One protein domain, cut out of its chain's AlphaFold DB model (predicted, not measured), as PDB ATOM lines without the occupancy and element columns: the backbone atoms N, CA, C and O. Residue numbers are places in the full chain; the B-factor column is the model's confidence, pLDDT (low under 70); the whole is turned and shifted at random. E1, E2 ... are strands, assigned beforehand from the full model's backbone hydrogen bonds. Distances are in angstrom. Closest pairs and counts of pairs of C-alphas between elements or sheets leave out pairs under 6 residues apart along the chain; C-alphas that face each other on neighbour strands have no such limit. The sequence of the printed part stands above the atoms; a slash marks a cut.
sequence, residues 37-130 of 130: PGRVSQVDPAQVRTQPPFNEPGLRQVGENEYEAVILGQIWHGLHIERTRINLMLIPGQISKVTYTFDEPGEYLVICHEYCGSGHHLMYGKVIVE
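What this domain is: This is residues 37 to 130 of the 130 residues of the protein "Cytochrome C oxidase subunit II" of Gemmatimonas sp. SG8_28 (UniProt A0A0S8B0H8). The domain is an open ring of strands: a curled wall of E5, E4, E7 and E8, carried on past E5 by the short pair E1 and E6, with the separate hairpin E2 and E3 across from E5 and E4. The ring is only loosely closed, with gaps on both sides of that hairpin. The printed part has 94 residues with eight named strands, E1 to E8 in order along the chain, and no named helix; the class is all strand, although under half of the residues, 41 of 94, are in named elements. The main sheet runs E5, E4, E7, E8, and its neighbours are antiparallel, as are those of the two small sheets. The whole is compact, with a radius of gyration of the C-alphas of 13.6 A, and rounded, with spans of 38 by 33 by 21 A.

Where its parts are: E1 is residues 38 to 42, 11.5 A long, with C-alpha 38 at (-30.278, 21.251, -48.164). E2, residues 58 to 63, is 15.6 A long, and E3, residues 66 to 70, is 13.3 A. E4 is residues 77 to 81, 12.9 A long, with C-alpha 77 at (-43.673, 25.307, -41.391). E5, residues 87 to 90, is 10.0 A long, and E6, residues 94 to 97, is 9.8 A. E7, residues 106 to 111, is 16.1 A long. E8, residues 124 to 129, is 16.7 A long, with C-alpha 129 at (-46.807, 29.489, -63.798).

How they stand to each other: The sheet E5, E4, E7, E8 is only just strongly twisted, its C-alphas lying up to 4.5 A off its best plane, and the way across it turns by 85 degrees. E5 and E8 are its edge strands. The hairpin E4 and E5 has N 79 and O 88 at 2.8 A, within hydrogen-bond range. The pairing of E4 is staggered: residues 77 to 80 pair with E5 and 80 to 81 with E7, where N 111 and O 80 are 2.8 A apart. The hairpin E7 and E8 has N 108 and O 127 at 2.8 A. The closest C-alphas of E5 and E6 are those of Leu 90 and Ser 96, 6.7 A apart. E1 and E6 are antiparallel at 141 degrees, with N 40 and O 95 at 2.9 A. In the hairpin E2 and E3, N 60 and O 68 are 2.9 A apart; both strands are apart from E1 and from E4 to E8.

The domain as a whole: The two C-alphas farthest apart, those of Glu 64 and Ser 118, are 39.2 A apart. The printed part has no cut and ends at the chain's last residue, Glu 130. The links E1 to E2, 15 residues, and E7 to E8, 12 residues, are long. The mean pLDDT of the printed part is 91.3, and residues 38 to 39 are under 70.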
ATOM      1  N   PRO A  37     -33.799  19.085 -50.275       72.62
ATOM      2  CA  PRO A  37     -33.537  20.494 -50.015       72.62
ATOM      3  C   PRO A  37     -32.553  20.630 -48.848       72.62
ATOM      4  O   PRO A  37     -32.823  20.194 -47.728       72.62
ATOM      5  N   GLY A  38     -31.368  21.167 -49.132       65.94
ATOM      6  CA  GLY A  38     -30.278  21.251 -48.164       65.94
ATOM      7  C   GLY A  38     -30.390  22.472 -47.252       65.94
ATOM      8  O   GLY A  38     -30.896  23.523 -47.655       65.94
ATOM      9  N   ARG A  39     -29.839  22.362 -46.035       68.81
ATOM     10  CA  ARG A  39     -29.488  23.537 -45.223       68.81
ATOM     11  C   ARG A  39     -28.286  24.209 -45.881       68.81
ATOM     12  O   ARG A  39     -27.192  23.653 -45.870       68.81
ATOM     13  N   VAL A  40     -28.489  25.405 -46.418       78.56
ATOM     14  CA  VAL A  40     -27.416  26.179 -47.055       78.56
ATOM     15  C   VAL A  40     -26.590  26.914 -46.004       78.56
ATOM     16  O   VAL A  40     -25.365  26.926 -46.066       78.56
ATOM     17  N   SER A  41     -27.256  27.505 -45.011       82.75
ATOM     18  CA  SER A  41     -26.615  28.286 -43.950       82.75
ATOM     19  C   SER A  41     -27.557  28.494 -42.758       82.75
ATOM     20  O   SER A  41     -28.690  28.004 -42.741       82.75
ATOM     21  N   GLN A  42     -27.069  29.173 -41.720       87.94
ATOM     22  CA  GLN A  42     -27.861  29.607 -40.571       87.94
ATOM     23  C   GLN A  42     -27.952  31.131 -40.548       87.94
ATOM     24  O   GLN A  42     -27.076  31.819 -41.072       87.94
ATOM     25  N   VAL A  43     -29.004  31.643 -39.922       89.06
ATOM     26  CA  VAL A  43     -29.238  33.073 -39.718       89.06
ATOM     27  C   VAL A  43     -29.765  33.284 -38.306       89.06
ATOM     28  O   VAL A  43     -30.484  32.433 -37.791       89.06
ATOM     29  N   ASP A  44     -29.416  34.395 -37.663       90.50
ATOM     30  CA  ASP A  44     -30.042  34.765 -36.395       90.50
ATOM     31  C   ASP A  44     -31.524  35.116 -36.650       90.50
ATOM     32  O   ASP A  44     -31.798  36.089 -37.363       90.50
ATOM     33  N   PRO A  45     -32.495  34.369 -36.083       88.38
ATOM     34  CA  PRO A  45     -33.916  34.655 -36.269       88.38
ATOM     35  C   PRO A  45     -34.316  36.071 -35.838       88.38
ATOM     36  O   PRO A  45     -35.232  36.646 -36.424       88.38
ATOM     37  N   ALA A  46     -33.639  36.647 -34.837       90.00
ATOM     38  CA  ALA A  46     -33.942  37.988 -34.341       90.00
ATOM     39  C   ALA A  46     -33.501  39.090 -35.319       90.00
ATOM     40  O   ALA A  46     -34.087  40.170 -35.331       90.00
ATOM     41  N   GLN A  47     -32.503  38.807 -36.159       90.62
ATOM     42  CA  GLN A  47     -31.922  39.747 -37.125       90.62
ATOM     43  C   GLN A  47     -32.215  39.363 -38.582       90.62
ATOM     44  O   GLN A  47     -31.704  39.989 -39.504       90.62
ATOM     45  N   VAL A  48     -33.038  38.341 -38.834       91.31
ATOM     46  CA  VAL A  48     -33.283  37.849 -40.201       91.31
ATOM     47  C   VAL A  48     -33.892  38.931 -41.097       91.31
ATOM     48  O   VAL A  48     -33.536  39.052 -42.258       91.31
ATOM     49  N   ARG A  49     -34.751  39.792 -40.544       92.56
ATOM     50  CA  ARG A  49     -35.432  40.858 -41.297       92.56
ATOM     51  C   ARG A  49     -34.549  42.071 -41.605       92.56
ATOM     52  O   ARG A  49     -35.022  42.992 -42.259       92.56
ATOM     53  N   THR A  50     -33.308  42.108 -41.123       92.69
ATOM     54  CA  THR A  50     -32.394  43.245 -41.326       92.69
ATOM     55  C   THR A  50     -31.330  42.971 -42.389       92.69
ATOM     56  O   THR A  50     -30.593  43.881 -42.757       92.69
ATOM     57  N   GLN A  51     -31.257  41.744 -42.913       89.75
ATOM     58  CA  GLN A  51     -30.196  41.300 -43.817       89.75
ATOM     59  C   GLN A  51     -30.749  40.892 -45.190       89.75
ATOM     60  O   GLN A  51     -31.754  40.181 -45.245       89.75
ATOM     61  N   PRO A  52     -30.087  41.256 -46.303       91.06
ATOM     62  CA  PRO A  52     -30.419  40.720 -47.619       91.06
ATOM     63  C   PRO A  52     -30.232  39.197 -47.703       91.06
ATOM     64  O   PRO A  52     -29.282  38.670 -47.125       91.06
ATOM     65  N   PRO A  53     -31.088  38.469 -48.445       91.44
ATOM     66  CA  PRO A  53     -32.295  38.934 -49.144       91.44
ATOM     67  C   PRO A  53     -33.563  38.968 -48.268       91.44
ATOM     68  O   PRO A  53     -34.648  39.275 -48.746       91.44
ATOM     69  N   PHE A  54     -33.447  38.605 -46.994       92.81
ATOM     70  CA  PHE A  54     -34.558  38.375 -46.070       92.81
ATOM     71  C   PHE A  54     -35.213  39.654 -45.529       92.81
ATOM     72  O   PHE A  54     -36.288  39.591 -44.931       92.81
ATOM     73  N   ASN A  55     -34.593  40.813 -45.745       92.81
ATOM     74  CA  ASN A  55     -35.182  42.126 -45.494       92.81
ATOM     75  C   ASN A  55     -36.329  42.461 -46.469       92.81
ATOM     76  O   ASN A  55     -37.180  43.281 -46.135       92.81
ATOM     77  N   GLU A  56     -36.386  41.800 -47.628       93.31
ATOM     78  CA  GLU A  56     -37.392  42.009 -48.679       93.31
ATOM     79  C   GLU A  56     -38.017  40.664 -49.110       93.31
ATOM     80  O   GLU A  56     -37.746  40.167 -50.206       93.31
ATOM     81  N   PRO A  57     -38.829  40.017 -48.246       93.12
ATOM     82  CA  PRO A  57     -39.473  38.753 -48.584       93.12
ATOM     83  C   PRO A  57     -40.525  38.937 -49.682       93.12
ATOM     84  O   PRO A  57     -41.234  39.942 -49.725       93.12
ATOM     85  N   GLY A  58     -40.671  37.930 -50.537       91.75
ATOM     86  CA  GLY A  58     -41.565  37.968 -51.690       91.75
ATOM     87  C   GLY A  58     -40.998  37.217 -52.887       91.75
ATOM     88  O   GLY A  58     -39.984  36.528 -52.781       91.75
ATOM     89  N   LEU A  59     -41.677  37.341 -54.024       92.12
ATOM     90  CA  LEU A  59     -41.217  36.814 -55.305       92.12
ATOM     91  C   LEU A  59     -40.462  37.915 -56.054       92.12
ATOM     92  O   LEU A  59     -40.995  39.009 -56.235       92.12
ATOM     93  N   ARG A  60     -39.248  37.622 -56.514       92.44
ATOM     94  CA  ARG A  60     -38.451  38.517 -57.358       92.44
ATOM     95  C   ARG A  60     -38.037  37.818 -58.640       92.44
ATOM     96  O   ARG A  60     -37.628  36.662 -58.608       92.44
ATOM     97  N   GLN A  61     -38.130  38.523 -59.759       91.50
ATOM     98  CA  GLN A  61     -37.608  38.042 -61.032       91.50
ATOM     99  C   GLN A  61     -36.097  38.300 -61.074       91.50
ATOM    100  O   GLN A  61     -35.658  39.427 -60.846       91.50
ATOM    101  N   VAL A  62     -35.306  37.255 -61.319       93.38
ATOM    102  CA  VAL A  62     -33.831  37.308 -61.351       93.38
ATOM    103  C   VAL A  62     -33.254  36.995 -62.737       93.38
ATOM    104  O   VAL A  62     -32.077  37.246 -62.976       93.38
ATOM    105  N   GLY A  63     -34.089  36.525 -63.667       91.69
ATOM    106  CA  GLY A  63     -33.770  36.299 -65.078       91.69
ATOM    107  C   GLY A  63     -35.040  36.274 -65.932       91.69
ATOM    108  O   GLY A  63     -36.135  36.477 -65.411       91.69
ATOM    109  N   GLU A  64     -34.924  36.011 -67.239       88.94
ATOM    110  CA  GLU A  64     -36.089  35.997 -68.149       88.94
ATOM    111  C   GLU A  64     -37.183  35.027 -67.671       88.94
ATOM    112  O   GLU A  64     -38.332  35.433 -67.549       88.94
ATOM    113  N   ASN A  65     -36.799  33.804 -67.289       87.75
ATOM    114  CA  ASN A  65     -37.696  32.758 -66.773       87.75
ATOM    115  C   ASN A  65     -37.232  32.224 -65.408       87.75
ATOM    116  O   ASN A  65     -37.450  31.060 -65.074       87.75
ATOM    117  N   GLU A  66     -36.529  33.052 -64.634       91.75
ATOM    118  CA  GLU A  66     -36.005  32.666 -63.327       91.75
ATOM    119  C   GLU A  66     -36.542  33.606 -62.252       91.75
ATOM    120  O   GLU A  66     -36.404  34.830 -62.335       91.75
ATOM    121  N   TYR A  67     -37.152  33.011 -61.230       92.88
ATOM    122  CA  TYR A  67     -37.742  33.717 -60.104       92.88
ATOM    123  C   TYR A  67     -37.204  33.151 -58.798       92.88
ATOM    124  O   TYR A  67     -37.042  31.942 -58.636       92.88
ATOM    125  N   GLU A  68     -36.982  34.034 -57.836       93.75
ATOM    126  CA  GLU A  68     -36.593  33.671 -56.486       93.75
ATOM    127  C   GLU A  68     -37.696  34.070 -55.510       93.75
ATOM    128  O   GLU A  68     -38.117  35.225 -55.456       93.75
ATOM    129  N   ALA A  69     -38.165  33.099 -54.730       93.19
ATOM    130  CA  ALA A  69     -39.125  33.318 -53.661       93.19
ATOM    131  C   ALA A  69     -38.398  33.327 -52.311       93.19
ATOM    132  O   ALA A  69     -37.825  32.321 -51.891       93.19
ATOM    133  N   VAL A  70     -38.446  34.459 -51.614       94.06
ATOM    134  CA  VAL A  70     -37.893  34.622 -50.268       94.06
ATOM    135  C   VAL A  70     -39.036  34.548 -49.263       94.06
ATOM    136  O   VAL A  70     -39.878  35.440 -49.192       94.06
ATOM    137  N   ILE A  71     -39.065  33.471 -48.477       92.00
ATOM    138  CA  ILE A  71     -40.130  33.181 -47.511       92.00
ATOM    139  C   ILE A  71     -39.536  33.147 -46.103       92.00
ATOM    140  O   ILE A  71     -38.490  32.542 -45.874       92.00
ATOM    141  N   LEU A  72     -40.223  33.774 -45.146       91.44
ATOM    142  CA  LEU A  72     -39.831  33.782 -43.737       91.44
ATOM    143  C   LEU A  72     -40.823  32.984 -42.894       91.44
ATOM    144  O   LEU A  72     -42.003  33.320 -42.835       91.44
ATOM    145  N   GLY A  73     -40.324  31.968 -42.192       88.94
ATOM    146  CA  GLY A  73     -41.074  31.241 -41.169       88.94
ATOM    147  C   GLY A  73     -40.763  31.780 -39.772       88.94
ATOM    148  O   GLY A  73     -39.598  31.878 -39.393       88.94
ATOM    149  N   GLN A  74     -41.792  32.120 -38.992       85.12
ATOM    150  CA  GLN A  74     -41.626  32.502 -37.577       85.12
ATOM    151  C   GLN A  74     -41.521  31.285 -36.647       85.12
ATOM    152  O   GLN A  74     -40.907  31.351 -35.587       85.12
ATOM    153  N   ILE A  75     -42.113  30.175 -37.072       90.44
ATOM    154  CA  ILE A  75     -42.087  28.853 -36.447       90.44
ATOM    155  C   ILE A  75     -41.862  27.813 -37.549       90.44
ATOM    156  O   ILE A  75     -41.770  28.177 -38.728       90.44
ATOM    157  N   TRP A  76     -41.782  26.538 -37.173       91.56
ATOM    158  CA  TRP A  76     -41.727  25.437 -38.128       91.56
ATOM    159  C   TRP A  76     -42.944  25.464 -39.051       91.56
ATOM    160  O   TRP A  76     -44.084  25.449 -38.593       91.56
ATOM    161  N   HIS A  77     -42.675  25.504 -40.351       94.81
ATOM    162  CA  HIS A  77     -43.673  25.307 -41.391       94.81
ATOM    163  C   HIS A  77     -43.153  24.286 -42.395       94.81
ATOM    164  O   HIS A  77     -41.963  24.268 -42.713       94.81
ATOM    165  N   GLY A  78     -44.059  23.474 -42.923       93.94
ATOM    166  CA  GLY A  78     -43.804  22.691 -44.120       93.94
ATOM    167  C   GLY A  78     -44.069  23.579 -45.328       93.94
ATOM    168  O   GLY A  78     -44.994  24.386 -45.312       93.94
ATOM    169  N   LEU A  79     -43.269  23.447 -46.375       93.69
ATOM    170  CA  LEU A  79     -43.535  24.057 -47.668       93.69
ATOM    171  C   LEU A  79     -43.563  22.941 -48.702       93.69
ATOM    172  O   LEU A  79     -42.519  22.412 -49.088       93.69
ATOM    173  N   HIS A  80     -44.769  22.582 -49.130       94.38
ATOM    174  CA  HIS A  80     -44.983  21.659 -50.234       94.38
ATOM    175  C   HIS A  80     -45.721  22.364 -51.365       94.38
ATOM    176  O   HIS A  80     -46.678  23.090 -51.115       94.38
ATOM    177  N   ILE A  81     -45.274  22.147 -52.599       94.81
ATOM    178  CA  ILE A  81     -46.002  22.576 -53.790       94.81
ATOM    179  C   ILE A  81     -46.524  21.319 -54.479       94.81
ATOM    180  O   ILE A  81     -45.739  20.492 -54.950       94.81
ATOM    181  N   GLU A  82     -47.845  21.184 -54.523       94.69
ATOM    182  CA  GLU A  82     -48.531  20.041 -55.123       94.69
ATOM    183  C   GLU A  82     -48.098  19.834 -56.571       94.69
ATOM    184  O   GLU A  82     -47.846  20.797 -57.290       94.69
ATOM    185  N   ARG A  83     -48.042  18.576 -57.022       92.56
ATOM    186  CA  ARG A  83     -47.587  18.197 -58.377       92.56
ATOM    187  C   ARG A  83     -46.134  18.582 -58.696       92.56
ATOM    188  O   ARG A  83     -45.747  18.597 -59.861       92.56
ATOM    189  N   THR A  84     -45.311  18.853 -57.684       91.38
ATOM    190  CA  THR A  84     -43.871  19.096 -57.847       91.38
ATOM    191  C   THR A  84     -43.053  18.272 -56.855       91.38
ATOM    192  O   THR A  84     -43.583  17.669 -55.921       91.38
ATOM    193  N   ARG A  85     -41.727  18.272 -57.028       89.50
ATOM    194  CA  ARG A  85     -40.783  17.695 -56.053       89.50
ATOM    195  C   ARG A  85     -40.428  18.660 -54.913       89.50
ATOM    196  O   ARG A  85     -39.610  18.315 -54.064       89.50
ATOM    197  N   ILE A  86     -41.006  19.862 -54.883       91.19
ATOM    198  CA  ILE A  86     -40.718  20.861 -53.854       91.19
ATOM    199  C   ILE A  86     -41.383  20.427 -52.549       91.19
ATOM    200  O   ILE A  86     -42.607  20.463 -52.402       91.19
ATOM    201  N   ASN A  87     -40.555  20.003 -51.602       91.50
ATOM    202  CA  ASN A  87     -40.972  19.630 -50.261       91.50
ATOM    203  C   ASN A  87     -39.826  19.911 -49.279       91.50
ATOM    204  O   ASN A  87     -38.838  19.175 -49.253       91.50
ATOM    205  N   LEU A  88     -39.931  20.996 -48.510       91.25
ATOM    206  CA  LEU A  88     -38.930  21.374 -47.513       91.25
ATOM    207  C   LEU A  88     -39.547  21.904 -46.224       91.25
ATOM    208  O   LEU A  88     -40.688  22.360 -46.190       91.25
ATOM    209  N   MET A  89     -38.722  21.918 -45.181       91.75
ATOM    210  CA  MET A  89     -39.039  22.529 -43.898       91.75
ATOM    211  C   MET A  89     -38.482  23.952 -43.828       91.75
ATOM    212  O   MET A  89     -37.294  24.191 -44.081       91.75
ATOM    213  N   LEU A  90     -39.334  24.892 -43.427       91.12
ATOM    214  CA  LEU A  90     -38.970  26.246 -43.025       91.12
ATOM    215  C   LEU A  90     -38.730  26.239 -41.515       91.12
ATOM    216  O   LEU A  90     -39.667  26.302 -40.719       91.12
ATOM    217  N   ILE A  91     -37.462  26.117 -41.126       91.12
ATOM    218  CA  ILE A  91     -37.045  26.054 -39.725       91.12
ATOM    219  C   ILE A  91     -36.476  27.420 -39.325       91.12
ATOM    220  O   ILE A  91     -35.514  27.866 -39.957       91.12
ATOM    221  N   PRO A  92     -36.998  28.078 -38.274       90.62
ATOM    222  CA  PRO A  92     -36.438  29.337 -37.797       90.62
ATOM    223  C   PRO A  92     -34.934  29.227 -37.519       90.62
ATOM    224  O   PRO A  92     -34.469  28.310 -36.841       90.62
ATOM    225  N   GLY A  93     -34.172  30.169 -38.073       90.25
ATOM    226  CA  GLY A  93     -32.715  30.234 -37.944       90.25
ATOM    227  C   GLY A  93     -31.927  29.388 -38.945       90.25
ATOM    228  O   GLY A  93     -30.697  29.356 -38.897       90.25
ATOM    229  N   GLN A  94     -32.609  28.715 -39.874       90.81
ATOM    230  CA  GLN A  94     -31.982  27.967 -40.960       90.81
ATOM    231  C   GLN A  94     -32.415  28.519 -42.310       90.81
ATOM    232  O   GLN A  94     -33.576  28.868 -42.513       90.81
ATOM    233  N   ILE A  95     -31.472  28.552 -43.243       90.94
ATOM    234  CA  ILE A  95     -31.732  28.914 -44.630       90.94
ATOM    235  C   ILE A  95     -31.829  27.619 -45.432       90.94
ATOM    236  O   ILE A  95     -30.830  26.923 -45.643       90.94
ATOM    237  N   SER A  96     -33.048  27.311 -45.861       90.25
ATOM    238  CA  SER A  96     -33.361  26.213 -46.773       90.25
ATOM    239  C   SER A  96     -33.503  26.780 -48.185       90.25
ATOM    240  O   SER A  96     -34.237  27.748 -48.382       90.25
ATOM    241  N   LYS A  97     -32.819  26.190 -49.172       89.75
ATOM    242  CA  LYS A  97     -32.935  26.583 -50.586       89.75
ATOM    243  C   LYS A  97     -33.317  25.374 -51.426       89.75
ATOM    244  O   LYS A  97     -32.757  24.293 -51.258       89.75
ATOM    245  N   VAL A  98     -34.245  25.585 -52.349       89.75
ATOM    246  CA  VAL A  98     -34.609  24.627 -53.388       89.75
ATOM    247  C   VAL A  98     -34.702  25.375 -54.711       89.75
ATOM    248  O   VAL A  98     -35.148  26.521 -54.745       89.75
ATOM    249  N   THR A  99     -34.268  24.727 -55.784       89.38
ATOM    250  CA  THR A  99     -34.429  25.218 -57.151       89.38
ATOM    251  C   THR A  99     -35.261  24.194 -57.902       89.38
ATOM    252  O   THR A  99     -35.031  22.991 -57.772       89.38
ATOM    253  N   TYR A 100     -36.249  24.667 -58.650       89.50
ATOM    254  CA  TYR A 100     -37.155  23.813 -59.400       89.50
ATOM    255  C   TYR A 100     -37.536  24.491 -60.708       89.50
ATOM    256  O   TYR A 100     -37.756  25.701 -60.733       89.50
ATOM    257  N   THR A 101     -37.639  23.692 -61.763       90.81
ATOM    258  CA  THR A 101     -38.149  24.113 -63.066       90.81
ATOM    259  C   THR A 101     -39.531  23.506 -63.238       90.81
ATOM    260  O   THR A 101     -39.695  22.301 -63.064       90.81
ATOM    261  N   PHE A 102     -40.525  24.340 -63.534       92.31
ATOM    262  CA  PHE A 102     -41.881  23.883 -63.814       92.31
ATOM    263  C   PHE A 102     -41.972  23.429 -65.271       92.31
ATOM    264  O   PHE A 102     -41.601  24.176 -66.172       92.31
ATOM    265  N   ASP A 103     -42.446  22.203 -65.483       91.38
ATOM    266  CA  ASP A 103     -42.536  21.596 -66.817       91.38
ATOM    267  C   ASP A 103     -43.850  21.946 -67.541       91.38
ATOM    268  O   ASP A 103     -43.927  21.874 -68.765       91.38
ATOM    269  N   GLU A 104     -44.886  22.327 -66.788       93.12
ATOM    270  CA  GLU A 104     -46.221  22.636 -67.302       93.12
ATOM    271  C   GLU A 104     -46.702  23.991 -66.748       93.12
ATOM    272  O   GLU A 104     -46.463  24.295 -65.577       93.12
ATOM    273  N   PRO A 105     -47.392  24.822 -67.549       95.06
ATOM    274  CA  PRO A 105     -48.047  26.017 -67.034       95.06
ATOM    275  C   PRO A 105     -49.304  25.647 -66.231       95.06
ATOM    276  O   PRO A 105     -49.977  24.646 -66.496       95.06
ATOM    277  N   GLY A 106     -49.655  26.476 -65.250       95.06
ATOM    278  CA  GLY A 106     -50.874  26.322 -64.459       95.06
ATOM    279  C   GLY A 106     -50.773  26.835 -63.024       95.06
ATOM    280  O   GLY A 106     -49.765  27.389 -62.588       95.06
ATOM    281  N   GLU A 107     -51.853  26.631 -62.266       96.19
ATOM    282  CA  GLU A 107     -51.905  26.967 -60.841       96.19
ATOM    283  C   GLU A 107     -51.471  25.779 -59.971       96.19
ATOM    284  O   GLU A 107     -52.063  24.698 -60.002       96.19
ATOM    285  N   TYR A 108     -50.449  25.983 -59.149       96.12
ATOM    286  CA  TYR A 108     -49.906  25.000 -58.223       96.12
ATOM    287  C   TYR A 108     -50.266  25.376 -56.787       96.12
ATOM    288  O   TYR A 108     -49.984  26.486 -56.334       96.12
ATOM    289  N   LEU A 109     -50.887  24.447 -56.060       96.19
ATOM    290  CA  LEU A 109     -51.269  24.652 -54.665       96.19
ATOM    291  C   LEU A 109     -50.032  24.546 -53.766       96.19
ATOM    292  O   LEU A 109     -49.300  23.561 -53.815       96.19
ATOM    293  N   VAL A 110     -49.822  25.556 -52.927       95.56
ATOM    294  CA  VAL A 110     -48.811  25.558 -51.867       95.56
ATOM    295  C   VAL A 110     -49.492  25.137 -50.572       95.56
ATOM    296  O   VAL A 110     -50.474  25.762 -50.176       95.56
ATOM    297  N   ILE A 111     -48.975  24.115 -49.896       95.69
ATOM    298  CA  ILE A 111     -49.546  23.564 -48.664       95.69
ATOM    299  C   ILE A 111     -48.510  23.600 -47.543       95.69
ATOM    300  O   ILE A 111     -47.355  23.198 -47.720       95.69
ATOM    301  N   CYS A 112     -48.954  24.020 -46.358       95.56
ATOM    302  CA  CYS A 112     -48.240  23.759 -45.119       95.56
ATOM    303  C   CYS A 112     -48.580  22.356 -44.601       95.56
ATOM    304  O   CYS A 112     -49.692  22.131 -44.135       95.56
ATOM    305  N   HIS A 113     -47.640  21.408 -44.685       94.38
ATOM    306  CA  HIS A 113     -47.840  20.027 -44.209       94.38
ATOM    307  C   HIS A 113     -47.278  19.763 -42.802       94.38
ATOM    308  O   HIS A 113     -47.389  18.646 -42.306       94.38
ATOM    309  N   GLU A 114     -46.666  20.767 -42.165       94.94
ATOM    310  CA  GLU A 114     -46.169  20.670 -40.788       94.94
ATOM    311  C   GLU A 114     -47.069  21.475 -39.857       94.94
ATOM    312  O   GLU A 114     -47.377  22.636 -40.143       94.94
ATOM    313  N   TYR A 115     -47.455  20.885 -38.726       94.25
ATOM    314  CA  TYR A 115     -48.292  21.566 -37.747       94.25
ATOM    315  C   TYR A 115     -47.628  22.855 -37.237       94.25
ATOM    316  O   TYR A 115     -46.605  22.832 -36.558       94.25
ATOM    317  N   CYS A 116     -48.274  23.989 -37.515       94.19
ATOM    318  CA  CYS A 116     -47.805  25.325 -37.148       94.19
ATOM    319  C   CYS A 116     -48.790  26.086 -36.233       94.19
ATOM    320  O   CYS A 116     -48.702  27.299 -36.072       94.19
ATOM    321  N   GLY A 117     -49.749  25.392 -35.613       94.38
ATOM    322  CA  GLY A 117     -50.716  25.993 -34.687       94.38
ATOM    323  C   GLY A 117     -52.160  25.991 -35.190       94.38
ATOM    324  O   GLY A 117     -52.529  25.245 -36.097       94.38
ATOM    325  N   SER A 118     -53.007  26.824 -34.579       94.19
ATOM    326  CA  SER A 118     -54.468  26.798 -34.769       94.19
ATOM    327  C   SER A 118     -54.923  27.064 -36.209       94.19
ATOM    328  O   SER A 118     -55.928  26.508 -36.644       94.19
ATOM    329  N   GLY A 119     -54.173  27.867 -36.965       94.50
ATOM    330  CA  GLY A 119     -54.452  28.174 -38.372       94.50
ATOM    331  C   GLY A 119     -53.890  27.169 -39.380       94.50
ATOM    332  O   GLY A 119     -54.065  27.376 -40.575       94.50
ATOM    333  N   HIS A 120     -53.223  26.096 -38.934       95.19
ATOM    334  CA  HIS A 120     -52.455  25.193 -39.801       95.19
ATOM    335  C   HIS A 120     -53.258  24.644 -40.992       95.19
ATOM    336  O   HIS A 120     -52.829  24.744 -42.135       95.19
ATOM    337  N   HIS A 121     -54.467  24.144 -40.740       94.38
ATOM    338  CA  HIS A 121     -55.355  23.578 -41.760       94.38
ATOM    339  C   HIS A 121     -55.873  24.594 -42.798       94.38
ATOM    340  O   HIS A 121     -56.426  24.198 -43.820       94.38
ATOM    341  N   LEU A 122     -55.711  25.894 -42.540       95.75
ATOM    342  CA  LEU A 122     -56.068  26.981 -43.455       95.75
ATOM    343  C   LEU A 122     -54.833  27.608 -44.115       95.75
ATOM    344  O   LEU A 122     -54.966  28.565 -44.874       95.75
ATOM    345  N   MET A 123     -53.633  27.100 -43.827       95.56
ATOM    346  CA  MET A 123     -52.384  27.655 -44.330       95.56
ATOM    347  C   MET A 123     -52.027  27.047 -45.688       95.56
ATOM    348  O   MET A 123     -51.260  26.088 -45.794       95.56
ATOM    349  N   TYR A 124     -52.587  27.644 -46.734       95.31
ATOM    350  CA  TYR A 124     -52.285  27.332 -48.124       95.31
ATOM    351  C   TYR A 124     -52.026  28.613 -48.925       95.31
ATOM    352  O   TYR A 124     -52.367  29.721 -48.510       95.31
ATOM    353  N   GLY A 125     -51.408  28.458 -50.086       93.62
ATOM    354  CA  GLY A 125     -51.165  29.523 -51.052       93.62
ATOM    355  C   GLY A 125     -51.201  28.966 -52.468       93.62
ATOM    356  O   GLY A 125     -51.515  27.797 -52.671       93.62
ATOM    357  N   LYS A 126     -50.860  29.785 -53.460       94.19
ATOM    358  CA  LYS A 126     -50.728  29.316 -54.839       94.19
ATOM    359  C   LYS A 126     -49.517  29.922 -55.528       94.19
ATOM    360  O   LYS A 126     -49.168  31.070 -55.265       94.19
ATOM    361  N   VAL A 127     -48.915  29.143 -56.413       93.38
ATOM    362  CA  VAL A 127     -47.931  29.591 -57.398       93.38
ATOM    363  C   VAL A 127     -48.600  29.492 -58.761       93.38
ATOM    364  O   VAL A 127     -49.199  28.467 -59.075       93.38
ATOM    365  N   ILE A 128     -48.539  30.561 -59.545       93.00
ATOM    366  CA  ILE A 128     -49.063  30.584 -60.913       93.00
ATOM    367  C   ILE A 128     -47.856  30.579 -61.842       93.00
ATOM    368  O   ILE A 128     -46.969  31.417 -61.690       93.00
ATOM    369  N   VAL A 129     -47.821  29.610 -62.750       93.00
ATOM    370  CA  VAL A 129     -46.807  29.489 -63.798       93.00
ATOM    371  C   VAL A 129     -47.506  29.738 -65.127       93.00
ATOM    372  O   VAL A 129     -48.492  29.061 -65.425       93.00
ATOM    373  N   GLU A 130     -47.025  30.727 -65.874       88.06
ATOM    374  CA  GLU A 130     -47.553  31.124 -67.189       88.06
ATOM    375  C   GLU A 130     -46.763  30.491 -68.338       88.06
ATOM    376  O   GLU A 130     -45.534  30.308 -68.182       88.06
TER     377      GLU A 130